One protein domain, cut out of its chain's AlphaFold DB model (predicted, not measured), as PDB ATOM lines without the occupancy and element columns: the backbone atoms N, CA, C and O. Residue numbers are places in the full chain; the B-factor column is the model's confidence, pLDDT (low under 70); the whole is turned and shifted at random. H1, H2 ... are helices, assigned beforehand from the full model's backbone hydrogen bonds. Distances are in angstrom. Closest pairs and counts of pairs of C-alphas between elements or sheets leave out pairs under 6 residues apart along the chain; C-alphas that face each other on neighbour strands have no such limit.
ATOM      1  N   GLU A  64      -3.727 -21.257  33.477       89.44
ATOM      2  CA  GLU A  64      -5.089 -21.659  33.170       89.44
ATOM      3  C   GLU A  64      -5.541 -21.271  31.753       89.44
ATOM      4  O   GLU A  64      -6.510 -21.847  31.261       89.44
ATOM      5  N   ASP A  65      -4.829 -20.385  31.041       92.50
ATOM      6  CA  ASP A  65      -5.166 -20.017  29.656       92.50
ATOM      7  C   ASP A  65      -5.101 -21.217  28.707       92.50
ATOM      8  O   ASP A  65      -5.859 -21.282  27.740       92.50
ATOM      9  N   VAL A  66      -4.263 -22.216  29.008       90.62
ATOM     10  CA  VAL A  66      -4.222 -23.490  28.269       90.62
ATOM     11  C   VAL A  66      -5.565 -24.217  28.375       90.62
ATOM     12  O   VAL A  66      -6.095 -24.735  27.388       90.62
ATOM     13  N   VAL A  67      -6.139 -24.215  29.576       88.75
ATOM     14  CA  VAL A  67      -7.427 -24.839  29.883       88.75
ATOM     15  C   VAL A  67      -8.565 -24.020  29.267       88.75
ATOM     16  O   VAL A  67      -9.439 -24.594  28.615       88.75
ATOM     17  N   ARG A  68      -8.516 -22.681  29.378       89.88
ATOM     18  CA  ARG A  68      -9.482 -21.773  28.735       89.88
ATOM     19  C   ARG A  68      -9.505 -21.968  27.218       89.88
ATOM     20  O   ARG A  68     -10.578 -22.101  26.633       89.88
ATOM     21  N   ALA A  69      -8.336 -22.048  26.584       91.62
ATOM     22  CA  ALA A  69      -8.216 -22.257  25.144       91.62
ATOM     23  C   ALA A  69      -8.834 -23.592  24.705       91.62
ATOM     24  O   ALA A  69      -9.566 -23.630  23.713       91.62
ATOM     25  N   ARG A  70      -8.592 -24.680  25.453       89.44
ATOM     26  CA  ARG A  70      -9.217 -25.982  25.176       89.44
ATOM     27  C   ARG A  70     -10.738 -25.915  25.324       89.44
ATOM     28  O   ARG A  70     -11.441 -26.341  24.410       89.44
ATOM     29  N   PHE A  71     -11.233 -25.316  26.408       88.00
ATOM     30  CA  PHE A  71     -12.666 -25.171  26.658       88.00
ATOM     31  C   PHE A  71     -13.371 -24.400  25.540       88.00
ATOM     32  O   PHE A  71     -14.352 -24.889  24.989       88.00
ATOM     33  N   HIS A  72     -12.851 -23.233  25.150       88.44
ATOM     34  CA  HIS A  72     -13.453 -22.405  24.101       88.44
ATOM     35  C   HIS A  72     -13.345 -23.017  22.699       88.44
ATOM     36  O   HIS A  72     -14.183 -22.741  21.839       88.44
ATOM     37  N   ARG A  73     -12.336 -23.861  22.450       89.31
ATOM     38  CA  ARG A  73     -12.216 -24.599  21.186       89.31
ATOM     39  C   ARG A  73     -13.365 -25.591  21.006       89.31
ATOM     40  O   ARG A  73     -13.883 -25.705  19.896       89.31
ATOM     41  N   GLU A  74     -13.730 -26.289  22.077       85.00
ATOM     42  CA  GLU A  74     -14.777 -27.319  22.098       85.00
ATOM     43  C   GLU A  74     -16.178 -26.701  22.280       85.00
ATOM     44  O   GLU A  74     -17.139 -27.149  21.656       85.00
ATOM     45  N   HIS A  75     -16.285 -25.600  23.031       80.19
ATOM     46  CA  HIS A  75     -17.545 -24.949  23.392       80.19
ATOM     47  C   HIS A  75     -17.602 -23.515  22.857       80.19
ATOM     48  O   HIS A  75     -17.317 -22.541  23.556       80.19
ATOM     49  N   ARG A  76     -17.995 -23.378  21.585       74.88
ATOM     50  CA  ARG A  76     -18.100 -22.072  20.907       74.88
ATOM     51  C   ARG A  76     -19.358 -21.281  21.278       74.88
ATOM     52  O   ARG A  76     -19.362 -20.061  21.170       74.88
ATOM     53  N   ALA A  77     -20.419 -21.963  21.705       74.62
ATOM     54  CA  ALA A  77     -21.715 -21.359  22.011       74.62
ATOM     55  C   ALA A  77     -21.889 -21.149  23.523       74.62
ATOM     56  O   ALA A  77     -22.597 -21.894  24.200       74.62
ATOM     57  N   LEU A  78     -21.228 -20.127  24.064       75.12
ATOM     58  CA  LEU A  78     -21.409 -19.710  25.451       75.12
ATOM     59  C   LEU A  78     -22.375 -18.520  25.487       75.12
ATOM     60  O   LEU A  78     -22.164 -17.518  24.818       75.12
ATOM     61  N   ALA A  79     -23.444 -18.620  26.275       78.88
ATOM     62  CA  ALA A  79     -24.221 -17.453  26.739       78.88
ATOM     63  C   ALA A  79     -23.351 -16.280  27.255       78.88
ATOM     64  O   ALA A  79     -22.211 -16.464  27.695       78.88
ATOM     65  N   ALA A  80     -23.950 -15.093  27.220       84.62
ATOM     66  CA  ALA A  80     -23.306 -13.827  27.528       84.62
ATOM     67  C   ALA A  80     -22.704 -13.778  28.941       84.62
ATOM     68  O   ALA A  80     -23.224 -14.377  29.883       84.62
ATOM     69  N   VAL A  81     -21.604 -13.036  29.067       85.69
ATOM     70  CA  VAL A  81     -20.920 -12.765  30.336       85.69
ATOM     71  C   VAL A  81     -21.213 -11.324  30.738       85.69
ATOM     72  O   VAL A  81     -21.118 -10.417  29.910       85.69
ATOM     73  N   ASN A  82     -21.560 -11.112  32.006       87.38
ATOM     74  CA  ASN A  82     -21.659  -9.774  32.569       87.38
ATOM     75  C   ASN A  82     -20.247  -9.261  32.884       87.38
ATOM     76  O   ASN A  82     -19.556  -9.852  33.702       87.38
ATOM     77  N   MET A  83     -19.819  -8.185  32.223       90.62
ATOM     78  CA  MET A  83     -18.511  -7.550  32.458       90.62
ATOM     79  C   MET A  83     -18.606  -6.297  33.346       90.62
ATOM     80  O   MET A  83     -17.601  -5.623  33.552       90.62
ATOM     81  N   ILE A  84     -19.807  -5.947  33.821       94.31
ATOM     82  CA  ILE A  84     -20.051  -4.752  34.642       94.31
ATOM     83  C   ILE A  84     -19.887  -5.081  36.126       94.31
ATOM     84  O   ILE A  84     -19.264  -4.316  36.857       94.31
ATOM     85  N   ASP A  85     -20.456  -6.205  36.568       91.38
ATOM     86  CA  ASP A  85     -20.395  -6.627  37.969       91.38
ATOM     87  C   ASP A  85     -19.188  -7.549  38.201       91.38
ATOM     88  O   ASP A  85     -19.162  -8.651  37.648       91.38
ATOM     89  N   PRO A  86     -18.200  -7.142  39.018       89.38
ATOM     90  CA  PRO A  86     -17.034  -7.969  39.314       89.38
ATOM     91  C   PRO A  86     -17.355  -9.177  40.203       89.38
ATOM     92  O   PRO A  86     -16.535 -10.086  40.290       89.38
ATOM     93  N   ASN A  87     -18.510  -9.200  40.876       86.38
ATOM     94  CA  ASN A  87     -18.878 -10.291  41.781       86.38
ATOM     95  C   ASN A  87     -19.572 -11.450  41.059       86.38
ATOM     96  O   ASN A  87     -19.774 -12.515  41.642       86.38
ATOM     97  N   VAL A  88     -19.973 -11.250  39.802       83.62
ATOM     98  CA  VAL A  88     -20.645 -12.282  39.018       83.62
ATOM     99  C   VAL A  88     -19.594 -13.115  38.303       83.62
ATOM    100  O   VAL A  88     -19.081 -12.727  37.253       83.62
ATOM    101  N   SER A  89     -19.304 -14.293  38.853       81.94
ATOM    102  CA  SER A  89     -18.373 -15.222  38.221       81.94
ATOM    103  C   SER A  89     -18.894 -15.692  36.868       81.94
ATOM    104  O   SER A  89     -20.048 -16.104  36.707       81.94
ATOM    105  N   SER A  90     -18.010 -15.679  35.874       84.62
ATOM    106  CA  SER A  90     -18.339 -16.232  34.562       84.62
ATOM    107  C   SER A  90     -18.454 -17.758  34.630       84.62
ATOM    108  O   SER A  90     -17.832 -18.414  35.464       84.62
ATOM    109  N   ARG A  91     -19.174 -18.377  33.690       83.50
ATOM    110  CA  ARG A  91     -19.196 -19.851  33.591       83.50
ATOM    111  C   ARG A  91     -17.811 -20.463  33.411       83.50
ATOM    112  O   ARG A  91     -17.562 -21.560  33.893       83.50
ATOM    113  N   MET A  92     -16.909 -19.747  32.743       86.56
ATOM    114  CA  MET A  92     -15.521 -20.181  32.617       86.56
ATOM    115  C   MET A  92     -14.783 -20.167  33.951       86.56
ATOM    116  O   MET A  92     -13.969 -21.041  34.217       86.56
ATOM    117  N   GLU A  93     -15.069 -19.188  34.794       86.94
ATOM    118  CA  GLU A  93     -14.494 -19.091  36.130       86.94
ATOM    119  C   GLU A  93     -15.045 -20.173  37.061       86.94
ATOM    120  O   GLU A  93     -14.273 -20.826  37.757       86.94
ATOM    121  N   GLN A  94     -16.351 -20.450  36.993       85.00
ATOM    122  CA  GLN A  94     -16.967 -21.584  37.690       85.00
ATOM    123  C   GLN A  94     -16.321 -22.912  37.270       85.00
ATOM    124  O   GLN A  94     -15.937 -23.714  38.119       85.00
ATOM    125  N   PHE A  95     -16.132 -23.117  35.962       87.25
ATOM    126  CA  PHE A  95     -15.428 -24.283  35.432       87.25
ATOM    127  C   PHE A  95     -13.987 -24.374  35.951       87.25
ATOM    128  O   PHE A  95     -13.548 -25.445  36.363       87.25
ATOM    129  N   LEU A  96     -13.249 -23.261  35.970       88.12
ATOM    130  CA  LEU A  96     -11.880 -23.221  36.483       88.12
ATOM    131  C   LEU A  96     -11.802 -23.527  37.980       88.12
ATOM    132  O   LEU A  96     -10.856 -24.181  38.410       88.12
ATOM    133  N   ASN A  97     -12.789 -23.092  38.763       87.25
ATOM    134  CA  ASN A  97     -12.859 -23.412  40.184       87.25
ATOM    135  C   ASN A  97     -13.001 -24.928  40.391       87.25
ATOM    136  O   ASN A  97     -12.176 -25.536  41.071       87.25
ATOM    137  N   ILE A  98     -13.959 -25.554  39.699       83.44
ATOM    138  CA  ILE A  98     -14.152 -27.013  39.731       83.44
ATOM    139  C   ILE A  98     -12.893 -27.739  39.239       83.44
ATOM    140  O   ILE A  98     -12.448 -28.713  39.849       83.44
ATOM    141  N   TYR A  99     -12.280 -27.249  38.160       84.31
ATOM    142  CA  TYR A  99     -11.041 -27.803  37.622       84.31
ATOM    143  C   TYR A  99      -9.912 -27.783  38.659       84.31
ATOM    144  O   TYR A  99      -9.230 -28.790  38.839       84.31
ATOM    145  N   ASN A 100      -9.730 -26.667  39.365       84.00
ATOM    146  CA  ASN A 100      -8.699 -26.536  40.390       84.00
ATOM    147  C   ASN A 100      -8.992 -27.430  41.602       84.00
ATOM    148  O   ASN A 100      -8.092 -28.132  42.050       84.00
ATOM    149  N   GLN A 101     -10.238 -27.486  42.076       81.19
ATOM    150  CA  GLN A 101     -10.637 -28.386  43.165       81.19
ATOM    151  C   GLN A 101     -10.329 -29.852  42.827       81.19
ATOM    152  O   GLN A 101      -9.696 -30.561  43.607       81.19
ATOM    153  N   LEU A 102     -10.707 -30.301  41.628       76.75
ATOM    154  CA  LEU A 102     -10.479 -31.680  41.190       76.75
ATOM    155  C   LEU A 102      -9.004 -31.981  40.902       76.75
ATOM    156  O   LEU A 102      -8.556 -33.114  41.096       76.75
ATOM    157  N   LYS A 103      -8.234 -30.978  40.471       75.88
ATOM    158  CA  LYS A 103      -6.786 -31.097  40.289       75.88
ATOM    159  C   LYS A 103      -6.079 -31.400  41.612       75.88
ATOM    160  O   LYS A 103      -5.219 -32.279  41.625       75.88
ATOM    161  N   GLU A 104      -6.461 -30.719  42.693       72.06
ATOM    162  CA  GLU A 104      -5.887 -30.929  44.029       72.06
ATOM    163  C   GLU A 104      -6.269 -32.299  44.610       72.06
ATOM    164  O   GLU A 104      -5.413 -33.008  45.135       72.06
ATOM    165  N   VAL A 105      -7.534 -32.714  44.472       68.56
ATOM    166  CA  VAL A 105      -8.032 -33.963  45.079       68.56
ATOM    167  C   VAL A 105      -7.503 -35.213  44.372       68.56
ATOM    168  O   VAL A 105      -7.194 -36.210  45.023       68.56
ATOM    169  N   HIS A 106      -7.394 -35.195  43.041       61.19
ATOM    170  CA  HIS A 106      -7.210 -36.428  42.270       61.19
ATOM    171  C   HIS A 106      -5.909 -36.506  41.455       61.19
ATOM    172  O   HIS A 106      -5.735 -37.465  40.703       61.19
ATOM    173  N   TYR A 107      -4.991 -35.536  41.583       57.69
ATOM    174  CA  TYR A 107      -3.715 -35.485  40.842       57.69
ATOM    175  C   TYR A 107      -3.882 -35.835  39.347       57.69
ATOM    176  O   TYR A 107      -3.109 -36.597  38.755       57.69
ATOM    177  N   ILE A 108      -4.960 -35.350  38.721       58.91
ATOM    178  CA  ILE A 108      -5.341 -35.825  37.389       58.91
ATOM    179  C   ILE A 108      -4.559 -35.048  36.328       58.91
ATOM    180  O   ILE A 108      -4.941 -33.957  35.917       58.91
ATOM    181  N   TYR A 109      -3.445 -35.621  35.873       54.12
ATOM    182  CA  TYR A 109      -2.567 -35.008  34.866       54.12
ATOM    183  C   TYR A 109      -2.911 -35.375  33.409       54.12
ATOM    184  O   TYR A 109      -2.231 -34.944  32.480       54.12
ATOM    185  N   THR A 110      -3.932 -36.203  33.169       56.78
ATOM    186  CA  THR A 110      -4.157 -36.819  31.846       56.78
ATOM    187  C   THR A 110      -5.218 -36.117  31.000       56.78
ATOM    188  O   THR A 110      -6.178 -35.578  31.534       56.78
ATOM    189  N   ASN A 111      -5.120 -36.220  29.668       60.78
ATOM    190  CA  ASN A 111      -6.096 -35.666  28.714       60.78
ATOM    191  C   ASN A 111      -7.560 -36.056  28.997       60.78
ATOM    192  O   ASN A 111      -8.443 -35.231  28.762       60.78
ATOM    193  N   ASN A 112      -7.789 -37.247  29.563       66.25
ATOM    194  CA  ASN A 112      -9.105 -37.766  29.953       66.25
ATOM    195  C   ASN A 112      -9.699 -37.052  31.186       66.25
ATOM    196  O   ASN A 112     -10.897 -37.141  31.433       66.25
ATOM    197  N   ALA A 113      -8.868 -36.348  31.965       71.44
ATOM    198  CA  ALA A 113      -9.290 -35.557  33.122       71.44
ATOM    199  C   ALA A 113     -10.147 -34.369  32.707       71.44
ATOM    200  O   ALA A 113     -11.103 -34.013  33.375       71.44
ATOM    201  N   PHE A 114      -9.796 -33.738  31.594       78.44
ATOM    202  CA  PHE A 114     -10.538 -32.586  31.119       78.44
ATOM    203  C   PHE A 114     -11.958 -32.991  30.718       78.44
ATOM    204  O   PHE A 114     -12.913 -32.356  31.142       78.44
ATOM    205  N   ASP A 115     -12.096 -34.100  29.988       79.25
ATOM    206  CA  ASP A 115     -13.399 -34.607  29.547       79.25
ATOM    207  C   ASP A 115     -14.276 -35.006  30.746       79.25
ATOM    208  O   ASP A 115     -15.492 -34.816  30.720       79.25
ATOM    209  N   TYR A 116     -13.654 -35.497  31.826       77.81
ATOM    210  CA  TYR A 116     -14.332 -35.712  33.103       77.81
ATOM    211  C   TYR A 116     -14.891 -34.420  33.688       77.81
ATOM    212  O   TYR A 116     -16.074 -34.322  33.999       77.81
ATOM    213  N   ILE A 117     -14.022 -33.424  33.839       80.44
ATOM    214  CA  ILE A 117     -14.345 -32.169  34.510       80.44
ATOM    215  C   ILE A 117     -15.425 -31.424  33.723       80.44
ATOM    216  O   ILE A 117     -16.329 -30.845  34.315       80.44
ATOM    217  N   ILE A 118     -15.391 -31.504  32.390       83.25
ATOM    218  CA  ILE A 118     -16.458 -31.003  31.518       83.25
ATOM    219  C   ILE A 118     -17.791 -31.699  31.812       83.25
ATOM    220  O   ILE A 118     -18.812 -31.027  31.934       83.25
ATOM    221  N   HIS A 119     -17.799 -33.026  31.959       78.50
ATOM    222  CA  HIS A 119     -19.014 -33.773  32.293       78.50
ATOM    223  C   HIS A 119     -19.583 -33.363  33.659       78.50
ATOM    224  O   HIS A 119     -20.775 -33.078  33.769       78.50
ATOM    225  N   VAL A 120     -18.728 -33.257  34.681       79.12
ATOM    226  CA  VAL A 120     -19.115 -32.773  36.019       79.12
ATOM    227  C   VAL A 120     -19.681 -31.356  35.946       79.12
ATOM    228  O   VAL A 120     -20.732 -31.080  36.518       79.12
ATOM    229  N   PHE A 121     -19.035 -30.472  35.189       82.88
ATOM    230  CA  PHE A 121     -19.477 -29.093  35.000       82.88
ATOM    231  C   PHE A 121     -20.842 -28.987  34.306       82.88
ATOM    232  O   PHE A 121     -21.684 -28.183  34.696       82.88
ATOM    233  N   TYR A 122     -21.118 -29.808  33.291       81.56
ATOM    234  CA  TYR A 122     -22.440 -29.813  32.663       81.56
ATOM    235  C   TYR A 122     -23.532 -30.346  33.589       81.56
ATOM    236  O   TYR A 122     -24.640 -29.805  33.600       81.56
ATOM    237  N   ASN A 123     -23.212 -31.352  34.402       77.00
ATOM    238  CA  ASN A 123     -24.132 -31.846  35.417       77.00
ATOM    239  C   ASN A 123     -24.398 -30.796  36.502       77.00
ATOM    240  O   ASN A 123     -25.550 -30.652  36.904       77.00
ATOM    241  N   SER A 124     -23.399 -30.004  36.911       73.69
ATOM    242  CA  SER A 124     -23.617 -28.911  37.871       73.69
ATOM    243  C   SER A 124     -24.518 -27.808  37.303       73.69
ATOM    244  O   SER A 124     -25.415 -27.328  37.992       73.69
ATOM    245  N   ILE A 125     -24.378 -27.466  36.015       73.38
ATOM    246  CA  ILE A 125     -25.300 -26.539  35.335       73.38
ATOM    247  C   ILE A 125     -26.730 -27.098  35.318       73.38
ATOM    248  O   ILE A 125     -27.688 -26.363  35.565       73.38
ATOM    249  N   TYR A 126     -26.888 -28.387  35.022       72.69
ATOM    250  CA  TYR A 126     -28.199 -29.033  34.991       72.69
ATOM    251  C   TYR A 126     -28.843 -29.115  36.388       72.69
ATOM    252  O   TYR A 126     -30.051 -28.898  36.511       72.69
ATOM    253  N   ALA A 127     -28.048 -29.355  37.438       68.56
ATOM    254  CA  ALA A 127     -28.484 -29.324  38.838       68.56
ATOM    255  C   ALA A 127     -29.091 -27.967  39.203       68.56
ATOM    256  O   ALA A 127     -30.223 -27.889  39.684       68.56
ATOM    257  N   PHE A 128     -28.359 -26.898  38.873       64.75
ATOM    258  CA  PHE A 128     -28.755 -25.521  39.138       64.75
ATOM    259  C   PHE A 128     -30.079 -25.160  38.449       64.75
ATOM    260  O   PHE A 128     -30.941 -24.520  39.043       64.75
ATOM    261  N   GLN A 129     -30.290 -25.624  37.212       67.81
ATOM    262  CA  GLN A 129     -31.544 -25.394  36.485       67.81
ATOM    263  C   GLN A 129     -32.752 -26.123  37.091       67.81
ATOM    264  O   GLN A 129     -33.883 -25.676  36.898       67.81
ATOM    265  N   LYS A 130     -32.538 -27.244  37.790       71.38
ATOM    266  CA  LYS A 130     -33.612 -28.067  38.367       71.38
ATOM    267  C   LYS A 130     -33.810 -27.895  39.876       71.38
ATOM    268  O   LYS A 130     -34.749 -28.487  40.401       71.38
ATOM    269  N   GLY A 131     -32.982 -27.096  40.554       65.06
ATOM    270  CA  GLY A 131     -33.083 -26.864  42.001       65.06
ATOM    271  C   GLY A 131     -32.838 -28.124  42.840       65.06
ATOM    272  O   GLY A 131     -33.472 -28.302  43.876       65.06
ATOM    273  N   VAL A 132     -31.979 -29.024  42.356       63.41
ATOM    274  CA  VAL A 132     -31.630 -30.295  43.014       63.41
ATOM    275  C   VAL A 132     -30.375 -30.100  43.873       63.41
ATOM    276  O   VAL A 132     -29.530 -29.283  43.514       63.41
ATOM    277  N   ASP A 133     -30.255 -30.838  44.984       64.75
ATOM    278  CA  ASP A 133     -29.083 -30.794  45.873       64.75
ATOM    279  C   ASP A 133     -27.786 -31.085  45.094       64.75
ATOM    280  O   ASP A 133     -27.659 -32.098  44.397       64.75
ATOM    281  N   GLU A 134     -26.832 -30.156  45.181       58.03
ATOM    282  CA  GLU A 134     -25.610 -30.140  44.375       58.03
ATOM    283  C   GLU A 134     -24.694 -31.326  44.699       58.03
ATOM    284  O   GLU A 134     -24.056 -31.875  43.799       58.03
ATOM    285  N   ASN A 135     -24.667 -31.761  45.963       60.00
ATOM    286  CA  ASN A 135     -23.750 -32.804  46.431       60.00
ATOM    287  C   ASN A 135     -24.147 -34.197  45.925       60.00
ATOM    288  O   ASN A 135     -23.297 -34.967  45.483       60.00
ATOM    289  N   GLU A 136     -25.443 -34.512  45.930       64.56
ATOM    290  CA  GLU A 136     -25.948 -35.803  45.443       64.56
ATOM    291  C   GLU A 136     -25.737 -35.943  43.926       64.56
ATOM    292  O   GLU A 136     -25.382 -37.013  43.422       64.56
ATOM    293  N   LEU A 137     -25.887 -34.840  43.184       62.53
ATOM    294  CA  LEU A 137     -25.632 -34.826  41.747       62.53
ATOM    295  C   LEU A 137     -24.141 -34.903  41.412       62.53
ATOM    296  O   LEU A 137     -23.782 -35.501  40.396       62.53
ATOM    297  N   PHE A 138     -23.285 -34.328  42.259       59.06
ATOM    298  CA  PHE A 138     -21.836 -34.405  42.114       59.06
ATOM    299  C   PHE A 138     -21.329 -35.843  42.281       59.06
ATOM    300  O   PHE A 138     -20.623 -36.341  41.406       59.06
ATOM    301  N   GLU A 139     -21.759 -36.542  43.335       64.88
ATOM    302  CA  GLU A 139     -21.404 -37.949  43.571       64.88
ATOM    303  C   GLU A 139     -21.925 -38.865  42.458       64.88
ATOM    304  O   GLU A 139     -21.209 -39.722  41.938       64.88
ATOM    305  N   LYS A 140     -23.153 -38.628  41.989       68.62
ATOM    306  CA  LYS A 140     -23.704 -39.372  40.854       68.62
ATOM    307  C   LYS A 140     -22.923 -39.124  39.562       68.62
ATOM    308  O   LYS A 140     -22.642 -40.064  38.825       68.62
ATOM    309  N   ALA A 141     -22.528 -37.878  39.296       64.56
ATOM    310  CA  ALA A 141     -21.704 -37.529  38.140       64.56
ATOM    311  C   ALA A 141     -20.299 -38.152  38.216       64.56
ATOM    312  O   ALA A 141     -19.746 -38.531  37.176       64.56
ATOM    313  N   PHE A 142     -19.740 -38.263  39.424       66.25
ATOM    314  CA  PHE A 142     -18.475 -38.944  39.689       66.25
ATOM    315  C   PHE A 142     -18.580 -40.442  39.383       66.25
ATOM    316  O   PHE A 142     -17.724 -40.997  38.682       66.25
ATOM    317  N   GLU A 143     -19.640 -41.098  39.852       68.75
ATOM    318  CA  GLU A 143     -19.877 -42.519  39.592       68.75
ATOM    319  C   GLU A 143     -20.164 -42.797  38.115       68.75
ATOM    320  O   GLU A 143     -19.530 -43.671  37.518       68.75
ATOM    321  N   ASP A 144     -21.019 -41.997  37.474       70.12
ATOM    322  CA  ASP A 144     -21.318 -42.110  36.043       70.12
ATOM    323  C   ASP A 144     -20.048 -41.972  35.193       70.12
ATOM    324  O   ASP A 144     -19.819 -42.732  34.244       70.12
ATOM    325  N   PHE A 145     -19.165 -41.038  35.555       68.38
ATOM    326  CA  PHE A 145     -17.881 -40.914  34.885       68.38
ATOM    327  C   PHE A 145     -16.954 -42.094  35.164       68.38
ATOM    328  O   PHE A 145     -16.308 -42.597  34.244       68.38
ATOM    329  N   SER A 146     -16.877 -42.553  36.411       67.56
ATOM    330  CA  SER A 146     -16.065 -43.711  36.784       67.56
ATOM    331  C   SER A 146     -16.498 -44.957  36.010       67.56
ATOM    332  O   SER A 146     -15.652 -45.726  35.543       67.56
ATOM    333  N   ILE A 147     -17.805 -45.129  35.806       75.44
ATOM    334  CA  ILE A 147     -18.399 -46.171  34.965       75.44
ATOM    335  C   ILE A 147     -17.997 -45.970  33.501       75.44
ATOM    336  O   ILE A 147     -17.476 -46.902  32.886       75.44
ATOM    337  N   LYS A 148     -18.158 -44.760  32.951       72.69
ATOM    338  CA  LYS A 148     -17.761 -44.435  31.570       72.69
ATOM    339  C   LYS A 148     -16.273 -44.708  31.323       72.69
ATOM    340  O   LYS A 148     -15.915 -45.336  30.332       72.69
ATOM    341  N   LEU A 149     -15.402 -44.325  32.253       73.56
ATOM    342  CA  LEU A 149     -13.961 -44.544  32.147       73.56
ATOM    343  C   LEU A 149     -13.600 -46.035  32.197       73.56
ATOM    344  O   LEU A 149     -12.717 -46.487  31.463       73.56
ATOM    345  N   LYS A 150     -14.266 -46.814  33.062       79.12
ATOM    346  CA  LYS A 150     -14.119 -48.279  33.103       79.12
ATOM    347  C   LYS A 150     -14.580 -48.911  31.785       79.12
ATOM    348  O   LYS A 150     -13.894 -49.801  31.282       79.12
ATOM    349  N   LEU A 151     -15.675 -48.419  31.207       80.88
ATOM    350  CA  LEU A 151     -16.218 -48.884  29.931       80.88
ATOM    351  C   LEU A 151     -15.268 -48.595  28.761       80.88
ATOM    352  O   LEU A 151     -14.938 -49.510  28.012       80.88
ATOM    353  N   ASP A 152     -14.750 -47.371  28.647       76.38
ATOM    354  CA  ASP A 152     -13.807 -46.991  27.585       76.38
ATOM    355  C   ASP A 152     -12.521 -47.829  27.644       76.38
ATOM    356  O   ASP A 152     -11.989 -48.266  26.620       76.38
ATOM    357  N   ARG A 153     -12.036 -48.123  28.858       79.31
ATOM    358  CA  ARG A 153     -10.898 -49.029  29.063       79.31
ATOM    359  C   ARG A 153     -11.221 -50.456  28.620       79.31
ATOM    360  O   ARG A 153     -10.376 -51.072  27.974       79.31
ATOM    361  N   ALA A 154     -12.409 -50.968  28.938       81.44
ATOM    362  CA  ALA A 154     -12.850 -52.302  28.534       81.44
ATOM    363  C   ALA A 154     -13.029 -52.425  27.009       81.44
ATOM    364  O   ALA A 154     -12.605 -53.407  26.406       81.44
ATOM    365  N   LEU A 155     -13.572 -51.396  26.356       82.56
ATOM    366  CA  LEU A 155     -13.687 -51.348  24.899       82.56
ATOM    367  C   LEU A 155     -12.308 -51.317  24.227       82.56
ATOM    368  O   LEU A 155     -12.063 -52.040  23.259       82.56
ATOM    369  N   ALA A 156     -11.371 -50.532  24.764       82.31
ATOM    370  CA  ALA A 156     -10.008 -50.474  24.244       82.31
ATOM    371  C   ALA A 156      -9.261 -51.812  24.398       82.31
ATOM    372  O   ALA A 156      -8.492 -52.198  23.510       82.31
ATOM    373  N   THR A 157      -9.465 -52.542  25.502       84.50
ATOM    374  CA  THR A 157      -8.879 -53.880  25.677       84.50
ATOM    375  C   THR A 157      -9.523 -54.901  24.746       84.50
ATOM    376  O   THR A 157      -8.802 -55.704  24.153       84.50
ATOM    377  N   GLU A 158     -10.840 -54.842  24.534       84.31
ATOM    378  CA  GLU A 158     -11.542 -55.722  23.600       84.31
ATOM    379  C   GLU A 158     -11.068 -55.514  22.155       84.31
ATOM    380  O   GLU A 158     -10.725 -56.479  21.474       84.31
ATOM    381  N   GLN A 159     -10.943 -54.264  21.699       83.38
ATOM    382  CA  GLN A 159     -10.412 -53.960  20.367       83.38
ATOM    383  C   GLN A 159      -8.976 -54.471  20.189       83.38
ATOM    384  O   GLN A 159      -8.653 -55.072  19.163       83.38
ATOM    385  N   ARG A 160      -8.115 -54.311  21.203       80.88
ATOM    386  CA  ARG A 160      -6.752 -54.875  21.186       80.88
ATOM    387  C   ARG A 160      -6.765 -56.400  21.097       80.88
ATOM    388  O   ARG A 160      -5.956 -56.971  20.365       80.88
ATOM    389  N   ASN A 161      -7.681 -57.056  21.806       84.88
ATOM    390  CA  ASN A 161      -7.839 -58.507  21.766       84.88
ATOM    391  C   ASN A 161      -8.352 -58.987  20.400       84.88
ATOM    392  O   ASN A 161      -7.799 -59.955  19.880       84.88
ATOM    393  N   ARG A 162      -9.310 -58.286  19.779       84.69
ATOM    394  CA  ARG A 162      -9.783 -58.573  18.411       84.69
ATOM    395  C   ARG A 162      -8.652 -58.456  17.388       84.69
ATOM    396  O   ARG A 162      -8.379 -59.416  16.678       84.69
ATOM    397  N   VAL A 163      -7.890 -57.359  17.406       85.19
ATOM    398  CA  VAL A 163      -6.714 -57.184  16.528       85.19
ATOM    399  C   VAL A 163      -5.672 -58.287  16.759       85.19
ATOM    400  O   VAL A 163      -5.045 -58.772  15.815       85.19
ATOM    401  N   ARG A 164      -5.471 -58.718  18.011       80.31
ATOM    402  CA  ARG A 164      -4.558 -59.822  18.338       80.31
ATOM    403  C   ARG A 164      -5.071 -61.170  17.820       80.31
ATOM    404  O   ARG A 164      -4.266 -61.951  17.318       80.31
ATOM    405  N   GLN A 165      -6.370 -61.439  17.913       80.38
ATOM    406  CA  GLN A 165      -6.996 -62.646  17.365       80.38
ATOM    407  C   GLN A 165      -6.926 -62.668  15.836       80.38
ATOM    408  O   GLN A 165      -6.496 -63.671  15.275       80.38
ATOM    409  N   GLU A 166      -7.221 -61.554  15.167       80.31
ATOM    410  CA  GLU A 166      -7.094 -61.416  13.710       80.31
ATOM    411  C   GLU A 166      -5.650 -61.625  13.233       80.31
ATOM    412  O   GLU A 166      -5.415 -62.302  12.233       80.31
ATOM    413  N   ARG A 167      -4.653 -61.095  13.958       73.44
ATOM    414  CA  ARG A 167      -3.231 -61.353  13.666       73.44
ATOM    415  C   ARG A 167      -2.866 -62.829  13.834       73.44
ATOM    416  O   ARG A 167      -2.129 -63.360  13.007       73.44
ATOM    417  N   SER A 168      -3.377 -63.493  14.870       72.81
ATOM    418  CA  SER A 168      -3.143 -64.926  15.096       72.81
ATOM    419  C   SER A 168      -3.822 -65.800  14.037       72.81
ATOM    420  O   SER A 168      -3.189 -66.727  13.544       72.81
ATOM    421  N   GLN A 169      -5.053 -65.471  13.627       71.44
ATOM    422  CA  GLN A 169      -5.777 -66.172  12.560       71.44
ATOM    423  C   GLN A 169      -5.102 -65.989  11.194       71.44
ATOM    424  O   GLN A 169      -4.899 -66.960  10.471       71.44
ATOM    425  N   LYS A 170      -4.654 -64.772  10.855       70.44
ATOM    426  CA  LYS A 170      -3.861 -64.532   9.635       70.44
ATOM    427  C   LYS A 170      -2.542 -65.312   9.647       70.44
ATOM    428  O   LYS A 170      -2.130 -65.843   8.622       70.44
ATOM    429  N   LYS A 171      -1.898 -65.440  10.813       66.94
ATOM    430  CA  LYS A 171      -0.663 -66.223  10.967       66.94
ATOM    431  C   LYS A 171      -0.899 -67.731  10.817       66.94
ATOM    432  O   LYS A 171      -0.062 -68.397  10.216       66.94
ATOM    433  N   SER A 172      -2.016 -68.268  11.314       61.00
ATOM    434  CA  SER A 172      -2.372 -69.679  11.107       61.00
ATOM    435  C   SER A 172      -2.784 -69.975   9.664       61.00
ATOM    436  O   SER A 172      -2.406 -71.020   9.149       61.00
ATOM    437  N   VAL A 173      -3.487 -69.057   8.989       61.44
ATOM    438  CA  VAL A 173      -3.849 -69.203   7.566       61.44
ATOM    439  C   VAL A 173      -2.596 -69.213   6.686       61.44
ATOM    440  O   VAL A 173      -2.423 -70.151   5.917       61.44
ATOM    441  N   ASN A 174      -1.659 -68.279   6.895       64.88
ATOM    442  CA  ASN A 174      -0.367 -68.310   6.200       64.88
ATOM    443  C   ASN A 174       0.431 -69.592   6.492       64.88
ATOM    444  O   ASN A 174       1.138 -70.080   5.623       64.88
ATOM    445  N   MET A 175       0.352 -70.153   7.704       56.28
ATOM    446  CA  MET A 175       1.054 -71.399   8.031       56.28
ATOM    447  C   MET A 175       0.454 -72.609   7.302       56.28
ATOM    448  O   MET A 175       1.203 -73.461   6.839       56.28
ATOM    449  N   VAL A 176      -0.872 -72.666   7.155       61.78
ATOM    450  CA  VAL A 176      -1.566 -73.705   6.372       61.78
ATOM    451  C   VAL A 176      -1.292 -73.545   4.875       61.78
ATOM    452  O   VAL A 176      -1.085 -74.539   4.187       61.78
ATOM    453  N   GLU A 177      -1.220 -72.313   4.373       62.00
ATOM    454  CA  GLU A 177      -0.861 -72.020   2.981       62.00
ATOM    455  C   GLU A 177       0.599 -72.401   2.681       62.00
ATOM    456  O   GLU A 177       0.870 -73.080   1.698       62.00
ATOM    457  N   VAL A 178       1.534 -72.112   3.593       59.53
ATOM    458  CA  VAL A 178       2.936 -72.569   3.504       59.53
ATOM    459  C   VAL A 178       3.064 -74.097   3.616       59.53
ATOM    460  O   VAL A 178       3.969 -74.680   3.021       59.53
ATOM    461  N   MET A 179       2.176 -74.769   4.358       58.19
ATOM    462  CA  MET A 179       2.135 -76.237   4.414       58.19
ATOM    463  C   MET A 179       1.550 -76.851   3.136       58.19
ATOM    464  O   MET A 179       2.090 -77.850   2.678       58.19
ATOM    465  N   LYS A 180       0.549 -76.219   2.508       60.25
ATOM    466  CA  LYS A 180       0.033 -76.621   1.188       60.25
ATOM    467  C   LYS A 180       1.061 -76.453   0.074       60.25
ATOM    468  O   LYS A 180       1.228 -77.374  -0.711       60.25
ATOM    469  N   VAL A 181       1.811 -75.349   0.053       58.31
ATOM    470  CA  VAL A 181       2.905 -75.156  -0.921       58.31
ATOM    471  C   VAL A 181       3.988 -76.235  -0.757       58.31
ATOM    472  O   VAL A 181       4.537 -76.714  -1.740       58.31
ATOM    473  N   LYS A 182       4.244 -76.701   0.473       54.03
ATOM    474  CA  LYS A 182       5.158 -77.830   0.740       54.03
ATOM    475  C   LYS A 182       4.595 -79.214   0.407       54.03
ATOM    476  O   LYS A 182       5.382 -80.142   0.232       54.03
ATOM    477  N   GLU A 183       3.277 -79.383   0.381       51.75
ATOM    478  CA  GLU A 183       2.635 -80.612  -0.100       51.75
ATOM    479  C   GLU A 183       2.591 -80.633  -1.635       51.75
ATOM    480  O   GLU A 183       2.908 -81.658  -2.230       51.75
TER     481      GLU A 183
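Overview. This is residues 64 to 183 of the 220 residues of the protein "MRP-S23 domain-containing protein" of Trichogramma brassicae (UniProt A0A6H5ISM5). Picture a small head of three helices, H1, H2 and H3, with one very long helix, H4, that packs on H3 with its first part and then sticks out as a bare arm, residues 150 to 183. H3 and H4 make a hairpin of unequal arms, H2 crosses H3, and a loop, residues 83 to 88, sticks out from the head at the end away from the arm's tip. The printed part has 120 residues with four named helices, in the order H1, H2, H3, H4, and no named strand: all helix. It is extended, with a radius of gyration of the C-alphas of 23.4 A and spans of 86 by 30 by 26 A.

Arrangement. Start at H1, residues 65 to 74, which is close to but not clearly touching H2, residues 91 to 106; look at the C-alphas of Arg 68 and Met 92, their closest, 7.4 A apart. H1 and H3, residues 111 to 130, are near each other, with 5 pairs of C-alphas within 10 A. H2 touches H3 with residues 95 to 102 alone, closest at the C-alphas of Tyr 99 and Ile 117, 6.3 A, at a steep tilt of 55 degrees, opposite ways. H4, residues 134 to 183, touches H3 with residues 134 to 145 alone, closest at the C-alphas of Val 120 and Ala 141, 5.8 A; this helical hairpin has a steep tilt of 39 degrees. H4 is apart from H1 and H2. Every O i to N i+4 pair is within hydrogen-bond range in H1, H2 and H4, and 15 of 16 in H3.

Along the chain. Find C-alpha 65 at (-5.166, -20.017, 29.656), where H1 begins its 14.2 A. H2 spans 22.2 A and H3 30.1 A. From C-alpha 134 at (-25.610, -30.140, 44.375), H4 runs 73.0 A to C-alpha 183 at (2.635, -80.612, -0.100).

Size, cuts and confidence. The C-alphas of Ile 84 and Glu 183, the two farthest apart, are 86.5 A apart. The printed part has no cut; the link H1 to H2 is long, the other two tight. Confidence is low, with pLDDT under 70, at 39 residues, among them 105 to 112, 131 to 143 and 171 to 183.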